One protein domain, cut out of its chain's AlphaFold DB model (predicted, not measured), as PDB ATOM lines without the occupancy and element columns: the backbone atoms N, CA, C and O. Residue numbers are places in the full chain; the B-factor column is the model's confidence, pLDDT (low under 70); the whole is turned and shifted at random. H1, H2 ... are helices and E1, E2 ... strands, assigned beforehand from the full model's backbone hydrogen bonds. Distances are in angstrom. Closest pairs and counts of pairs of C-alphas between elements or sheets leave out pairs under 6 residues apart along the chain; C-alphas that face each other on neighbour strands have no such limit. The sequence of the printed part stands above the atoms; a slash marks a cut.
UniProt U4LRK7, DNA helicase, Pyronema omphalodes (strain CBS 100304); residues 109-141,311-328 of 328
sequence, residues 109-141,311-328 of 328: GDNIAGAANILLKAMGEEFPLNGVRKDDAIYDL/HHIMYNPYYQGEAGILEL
ATOM      1  N   GLY A 109      28.101 -28.645 -59.600       94.31
ATOM      2  CA  GLY A 109      27.082 -28.085 -60.481       94.31
ATOM      3  C   GLY A 109      25.665 -28.233 -59.937       94.31
ATOM      4  O   GLY A 109      25.439 -28.614 -58.784       94.31
ATOM      5  N   ASP A 110      24.690 -27.879 -60.768       92.94
ATOM      6  CA  ASP A 110      23.292 -27.819 -60.341       92.94
ATOM      7  C   ASP A 110      22.679 -29.195 -60.058       92.94
ATOM      8  O   ASP A 110      21.716 -29.281 -59.292       92.94
ATOM      9  N   ASN A 111      23.228 -30.289 -60.600       89.38
ATOM     10  CA  ASN A 111      22.700 -31.622 -60.301       89.38
ATOM     11  C   ASN A 111      22.978 -32.008 -58.842       89.38
ATOM     12  O   ASN A 111      22.078 -32.475 -58.139       89.38
ATOM     13  N   ILE A 112      24.205 -31.774 -58.367       90.88
ATOM     14  CA  ILE A 112      24.579 -31.989 -56.965       90.88
ATOM     15  C   ILE A 112      23.877 -30.978 -56.056       90.88
ATOM     16  O   ILE A 112      23.334 -31.382 -55.024       90.88
ATOM     17  N   ALA A 113      23.802 -29.703 -56.457       92.81
ATOM     18  CA  ALA A 113      23.064 -28.687 -55.706       92.81
ATOM     19  C   ALA A 113      21.588 -29.077 -55.528       92.81
ATOM     20  O   ALA A 113      21.057 -29.002 -54.424       92.81
ATOM     21  N   GLY A 114      20.935 -29.574 -56.583       90.25
ATOM     22  CA  GLY A 114      19.546 -30.028 -56.545       90.25
ATOM     23  C   GLY A 114      19.313 -31.164 -55.546       90.25
ATOM     24  O   GLY A 114      18.364 -31.106 -54.762       90.25
ATOM     25  N   ALA A 115      20.195 -32.167 -55.518       86.69
ATOM     26  CA  ALA A 115      20.115 -33.252 -54.541       86.69
ATOM     27  C   ALA A 115      20.344 -32.764 -53.101       86.69
ATOM     28  O   ALA A 115      19.598 -33.151 -52.199       86.69
ATOM     29  N   ALA A 116      21.329 -31.888 -52.884       89.81
ATOM     30  CA  ALA A 116      21.587 -31.292 -51.575       89.81
ATOM     31  C   ALA A 116      20.400 -30.438 -51.097       89.81
ATOM     32  O   ALA A 116      19.961 -30.582 -49.959       89.81
ATOM     33  N   ASN A 117      19.809 -29.632 -51.981       90.94
ATOM     34  CA  ASN A 117      18.666 -28.769 -51.675       90.94
ATOM     35  C   ASN A 117      17.411 -29.553 -51.269       90.94
ATOM     36  O   ASN A 117      16.622 -29.053 -50.473       90.94
ATOM     37  N   ILE A 118      17.212 -30.781 -51.765       85.44
ATOM     38  CA  ILE A 118      16.119 -31.649 -51.288       85.44
ATOM     39  C   ILE A 118      16.296 -31.964 -49.799       85.44
ATOM     40  O   ILE A 118      15.326 -31.904 -49.045       85.44
ATOM     41  N   LEU A 119      17.525 -32.283 -49.383       84.56
ATOM     42  CA  LEU A 119      17.853 -32.574 -47.989       84.56
ATOM     43  C   LEU A 119      17.788 -31.309 -47.129       84.56
ATOM     44  O   LEU A 119      17.119 -31.316 -46.103       84.56
ATOM     45  N   LEU A 120      18.429 -30.223 -47.568       87.81
ATOM     46  CA  LEU A 120      18.461 -28.941 -46.855       87.81
ATOM     47  C   LEU A 120      17.051 -28.390 -46.631       87.81
ATOM     48  O   LEU A 120      16.698 -28.047 -45.507       87.81
ATOM     49  N   LYS A 121      16.196 -28.420 -47.659       86.56
ATOM     50  CA  LYS A 121      14.801 -27.988 -47.542       86.56
ATOM     51  C   LYS A 121      14.006 -28.834 -46.549       86.56
ATOM     52  O   LYS A 121      13.158 -28.307 -45.837       86.56
ATOM     53  N   ALA A 122      14.250 -30.144 -46.502       80.25
ATOM     54  CA  ALA A 122      13.624 -31.000 -45.498       80.25
ATOM     55  C   ALA A 122      14.110 -30.663 -44.077       80.25
ATOM     56  O   ALA A 122      13.347 -30.827 -43.133       80.25
ATOM     57  N   MET A 123      15.339 -30.148 -43.944       78.44
ATOM     58  CA  MET A 123      15.918 -29.635 -42.697       78.44
ATOM     59  C   MET A 123      15.574 -28.163 -42.401       78.44
ATOM     60  O   MET A 123      16.174 -27.570 -41.510       78.44
ATOM     61  N   GLY A 124      14.623 -27.572 -43.131       83.31
ATOM     62  CA  GLY A 124      14.136 -26.214 -42.879       83.31
ATOM     63  C   GLY A 124      14.969 -25.087 -43.494       83.31
ATOM     64  O   GLY A 124      14.672 -23.931 -43.222       83.31
ATOM     65  N   GLU A 125      15.969 -25.387 -44.330       89.31
ATOM     66  CA  GLU A 125      16.728 -24.347 -45.038       89.31
ATOM     67  C   GLU A 125      15.845 -23.634 -46.076       89.31
ATOM     68  O   GLU A 125      15.159 -24.270 -46.888       89.31
ATOM     69  N   GLU A 126      15.905 -22.304 -46.075       90.19
ATOM     70  CA  GLU A 126      15.159 -21.430 -46.979       90.19
ATOM     71  C   GLU A 126      16.010 -20.962 -48.170       90.19
ATOM     72  O   GLU A 126      15.466 -20.677 -49.242       90.19
ATOM     73  N   PHE A 127      17.337 -20.923 -48.013       93.38
ATOM     74  CA  PHE A 127      18.287 -20.438 -49.010       93.38
ATOM     75  C   PHE A 127      18.911 -21.599 -49.804       93.38
ATOM     76  O   PHE A 127      19.828 -22.268 -49.324       93.38
ATOM     77  N   PRO A 128      18.465 -21.859 -51.048       94.75
ATOM     78  CA  PRO A 128      18.978 -22.974 -51.831       94.75
ATOM     79  C   PRO A 128      20.405 -22.719 -52.325       94.75
ATOM     80  O   PRO A 128      20.759 -21.605 -52.721       94.75
ATOM     81  N   LEU A 129      21.192 -23.789 -52.397       95.88
ATOM     82  CA  LEU A 129      22.496 -23.813 -53.047       95.88
ATOM     83  C   LEU A 129      22.363 -23.712 -54.573       95.88
ATOM     84  O   LEU A 129      21.445 -24.284 -55.161       95.88
ATOM     85  N   ASN A 130      23.334 -23.056 -55.204       95.88
ATOM     86  CA  ASN A 130      23.472 -22.887 -56.649       95.88
ATOM     87  C   ASN A 130      24.829 -23.445 -57.081       95.88
ATOM     88  O   ASN A 130      25.857 -23.063 -56.515       95.88
ATOM     89  N   GLY A 131      24.853 -24.349 -58.058       95.12
ATOM     90  CA  GLY A 131      26.095 -24.921 -58.563       95.12
ATOM     91  C   GLY A 131      26.673 -24.087 -59.703       95.12
ATOM     92  O   GLY A 131      25.956 -23.631 -60.584       95.12
ATOM     93  N   VAL A 132      27.992 -23.887 -59.713       94.56
ATOM     94  CA  VAL A 132      28.664 -23.129 -60.788       94.56
ATOM     95  C   VAL A 132      29.215 -24.050 -61.882       94.56
ATOM     96  O   VAL A 132      29.377 -23.626 -63.031       94.56
ATOM     97  N   ARG A 133      29.532 -25.313 -61.561       91.56
ATOM     98  CA  ARG A 133      30.107 -26.244 -62.546       91.56
ATOM     99  C   ARG A 133      29.032 -26.734 -63.519       91.56
ATOM    100  O   ARG A 133      27.916 -27.036 -63.124       91.56
ATOM    101  N   LYS A 134      29.384 -26.832 -64.803       85.06
ATOM    102  CA  LYS A 134      28.460 -27.302 -65.853       85.06
ATOM    103  C   LYS A 134      28.434 -28.823 -66.001       85.06
ATOM    104  O   LYS A 134      27.432 -29.369 -66.444       85.06
ATOM    105  N   ASP A 135      29.529 -29.479 -65.625       81.00
ATOM    106  CA  ASP A 135      29.761 -30.903 -65.862       81.00
ATOM    107  C   ASP A 135      29.705 -31.690 -64.547       81.00
ATOM    108  O   ASP A 135      30.716 -32.190 -64.058       81.00
ATOM    109  N   ASP A 136      28.517 -31.791 -63.951       84.19
ATOM    110  CA  ASP A 136      28.252 -32.710 -62.845       84.19
ATOM    111  C   ASP A 136      27.073 -33.635 -63.170       84.19
ATOM    112  O   ASP A 136      26.230 -33.335 -64.009       84.19
ATOM    113  N   ALA A 137      27.040 -34.816 -62.556       81.44
ATOM    114  CA  ALA A 137      25.974 -35.779 -62.790       81.44
ATOM    115  C   ALA A 137      25.787 -36.687 -61.576       81.44
ATOM    116  O   ALA A 137      26.755 -37.120 -60.950       81.44
ATOM    117  N   ILE A 138      24.530 -37.021 -61.292       81.12
ATOM    118  CA  ILE A 138      24.161 -38.015 -60.286       81.12
ATOM    119  C   ILE A 138      23.579 -39.224 -61.002       81.12
ATOM    120  O   ILE A 138      22.675 -39.104 -61.829       81.12
ATOM    121  N   TYR A 139      24.080 -40.403 -60.650       77.06
ATOM    122  CA  TYR A 139      23.604 -41.669 -61.185       77.06
ATOM    123  C   TYR A 139      23.028 -42.514 -60.056       77.06
ATOM    124  O   TYR A 139      23.735 -42.842 -59.102       77.06
ATOM    125  N   ASP A 140      21.765 -42.919 -60.189       71.75
ATOM    126  CA  ASP A 140      21.210 -43.942 -59.310       71.75
ATOM    127  C   ASP A 140      21.738 -45.313 -59.731       71.75
ATOM    128  O   ASP A 140      21.279 -45.933 -60.697       71.75
ATOM    129  N   LEU A 141      22.713 -45.799 -58.967       63.75
ATOM    130  CA  LEU A 141      23.281 -47.118 -59.167       63.75
ATOM    131  C   LEU A 141      22.269 -48.238 -58.939       63.75
ATOM    132  O   LEU A 141      22.604 -49.335 -59.351       63.75
ATOM    133  N   HIS A 311       9.485 -39.214 -47.400       58.09
ATOM    134  CA  HIS A 311       8.804 -39.558 -46.148       58.09
ATOM    135  C   HIS A 311       9.815 -40.050 -45.117       58.09
ATOM    136  O   HIS A 311       9.768 -39.638 -43.960       58.09
ATOM    137  N   HIS A 312      10.778 -40.868 -45.542       62.59
ATOM    138  CA  HIS A 312      11.829 -41.331 -44.650       62.59
ATOM    139  C   HIS A 312      12.693 -40.176 -44.121       62.59
ATOM    140  O   HIS A 312      13.105 -40.231 -42.971       62.59
ATOM    141  N   ILE A 313      12.930 -39.108 -44.892       59.62
ATOM    142  CA  ILE A 313      13.720 -37.948 -44.432       59.62
ATOM    143  C   ILE A 313      13.018 -37.189 -43.289       59.62
ATOM    144  O   ILE A 313      13.641 -36.922 -42.265       59.62
ATOM    145  N   MET A 314      11.721 -36.890 -43.427       56.38
ATOM    146  CA  MET A 314      10.968 -36.061 -42.464       56.38
ATOM    147  C   MET A 314      10.736 -36.743 -41.103       56.38
ATOM    148  O   MET A 314      10.628 -36.075 -40.073       56.38
ATOM    149  N   TYR A 315      10.645 -38.075 -41.087       58.25
ATOM    150  CA  TYR A 315      10.289 -38.848 -39.889       58.25
ATOM    151  C   TYR A 315      11.453 -39.645 -39.290       58.25
ATOM    152  O   TYR A 315      11.248 -40.438 -38.372       58.25
ATOM    153  N   ASN A 316      12.677 -39.477 -39.796       61.38
ATOM    154  CA  ASN A 316      13.818 -40.210 -39.265       61.38
ATOM    155  C   ASN A 316      14.301 -39.592 -37.934       61.38
ATOM    156  O   ASN A 316      14.690 -38.422 -37.927       61.38
ATOM    157  N   PRO A 317      14.372 -40.364 -36.829       55.94
ATOM    158  CA  PRO A 317      14.767 -39.852 -35.513       55.94
ATOM    159  C   PRO A 317      16.147 -39.185 -35.476       55.94
ATOM    160  O   PRO A 317      16.353 -38.249 -34.713       55.94
ATOM    161  N   TYR A 318      17.089 -39.628 -36.320       58.00
ATOM    162  CA  TYR A 318      18.403 -38.986 -36.458       58.00
ATOM    163  C   TYR A 318      18.272 -37.545 -36.956       58.00
ATOM    164  O   TYR A 318      18.978 -36.657 -36.501       58.00
ATOM    165  N   TYR A 319      17.345 -37.292 -37.874       53.78
ATOM    166  CA  TYR A 319      17.144 -35.959 -38.423       53.78
ATOM    167  C   TYR A 319      16.333 -35.077 -37.482       53.78
ATOM    168  O   TYR A 319      16.653 -33.907 -37.300       53.78
ATOM    169  N   GLN A 320      15.343 -35.665 -36.816       53.62
ATOM    170  CA  GLN A 320      14.566 -34.971 -35.797       53.62
ATOM    171  C   GLN A 320      15.423 -34.562 -34.585       53.62
ATOM    172  O   GLN A 320      15.190 -33.487 -34.048       53.62
ATOM    173  N   GLY A 321      16.416 -35.374 -34.184       47.62
ATOM    174  CA  GLY A 321      17.221 -35.143 -32.973       47.62
ATOM    175  C   GLY A 321      18.672 -34.671 -33.169       47.62
ATOM    176  O   GLY A 321      19.149 -33.862 -32.386       47.62
ATOM    177  N   GLU A 322      19.407 -35.141 -34.186       46.44
ATOM    178  CA  GLU A 322      20.834 -34.789 -34.378       46.44
ATOM    179  C   GLU A 322      21.065 -33.753 -35.488       46.44
ATOM    180  O   GLU A 322      21.991 -32.940 -35.379       46.44
ATOM    181  N   ALA A 323      20.219 -33.743 -36.527       48.16
ATOM    182  CA  ALA A 323      20.264 -32.753 -37.611       48.16
ATOM    183  C   ALA A 323      19.378 -31.515 -37.363       48.16
ATOM    184  O   ALA A 323      19.353 -30.619 -38.200       48.16
ATOM    185  N   GLY A 324      18.666 -31.456 -36.231       45.84
ATOM    186  CA  GLY A 324      17.912 -30.271 -35.812       45.84
ATOM    187  C   GLY A 324      16.631 -29.984 -36.602       45.84
ATOM    188  O   GLY A 324      16.179 -28.849 -36.585       45.84
ATOM    189  N   ILE A 325      16.015 -30.971 -37.275       45.09
ATOM    190  CA  ILE A 325      14.778 -30.737 -38.054       45.09
ATOM    191  C   ILE A 325      13.585 -30.314 -37.162       45.09
ATOM    192  O   ILE A 325      12.616 -29.762 -37.676       45.09
ATOM    193  N   LEU A 326      13.612 -30.552 -35.842       32.41
ATOM    194  CA  LEU A 326      12.451 -30.317 -34.963       32.41
ATOM    195  C   LEU A 326      12.750 -29.675 -33.596       32.41
ATOM    196  O   LEU A 326      11.908 -29.764 -32.705       32.41
ATOM    197  N   GLU A 327      13.887 -29.003 -33.408       31.84
ATOM    198  CA  GLU A 327      14.031 -28.078 -32.269       31.84
ATOM    199  C   GLU A 327      13.752 -26.643 -32.740       31.84
ATOM    200  O   GLU A 327      14.667 -25.855 -32.959       31.84
ATOM    201  N   LEU A 328      12.462 -26.339 -32.928       31.95
ATOM    202  CA  LEU A 328      11.910 -24.981 -32.934       31.95
ATOM    203  C   LEU A 328      10.837 -24.871 -31.852       31.95
ATOM    204  O   LEU A 328       9.931 -25.740 -31.840       31.95
TER     205      LEU A 328
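This is residues 109 to 141 and 311 to 328 of the 328 residues of the protein "DNA helicase" of Pyronema omphalodes (strain CBS 100304) (UniProt U4LRK7). A single helix, H1, lies along the length of the domain; from its last residues the chain folds back beside it, so that the short strand E1 comes to lie next to the helix's first residues. The two short helices H2 and H3, which come after a cut in the chain, lie beyond the other end of H1, and residues 134 to 141 lead from E1 to the cut. The printed part has 51 residues with three named helices and one named strand, in the order H1, E1, H2, H3; E1 pairs with no named strand, and the class is mostly helix. The whole is loose, with a radius of gyration of the C-alphas of 13.0 A, and only just flat, with spans of 37 by 28 by 15 A.

H1, the longest helix, holds residues 110 to 122 and measures 18.0 A from its first to its last C-alpha, from C-alpha 110 at (23.292, -27.819, -60.341) to C-alpha 122 at (13.624, -31.000, -45.498). E1 holds residues 130 to 133 and is 9.5 A long. H2 holds residues 311 to 315 and is 6.5 A long. H3 holds residues 317 to 321, is 5.9 A long, and ends with C-alpha 321 at (17.221, -35.143, -32.973).

H1 and E1 have 8 pairs of C-alphas within 8 A, and their closest C-alphas, those of Asp 110 and Gly 131, are 4.4 A apart. A short link of 7 residues joins them. With residues 119 to 122 alone, H1 only just touches H2, with 3 pairs of C-alphas within 8 A; the closest are those of Ala 122 and Met 314, 6.5 A apart. H2 and H3 are close but not clearly touching: their closest C-alphas, those of Ile 313 and Tyr 319, are 7.2 A apart. H3 is apart from H1 and from E1, and E1 is also apart from H2. In H2 and H3 every pair of O i and N i+4 is within hydrogen-bond range; in H1, 8 of 9 are.

The two C-alphas farthest apart, those of Asp 135 and Leu 328, are 37.9 A apart. Residues 142 to 310 are not printed, and C-alphas 141 and 311 are 20.9 A apart across this cut, which falls in the link from E1 to H2. The link from H2 to H3, 1 residue, is tight, and no link that is printed whole is long. Leu 328, with its C-alpha at (11.910, -24.981, -32.934), is the chain's last residue. The mean pLDDT of the printed part is 74.1; 19 residues are under 70, namely residue 141 and residues 311 to 328, which take in H2 and H3.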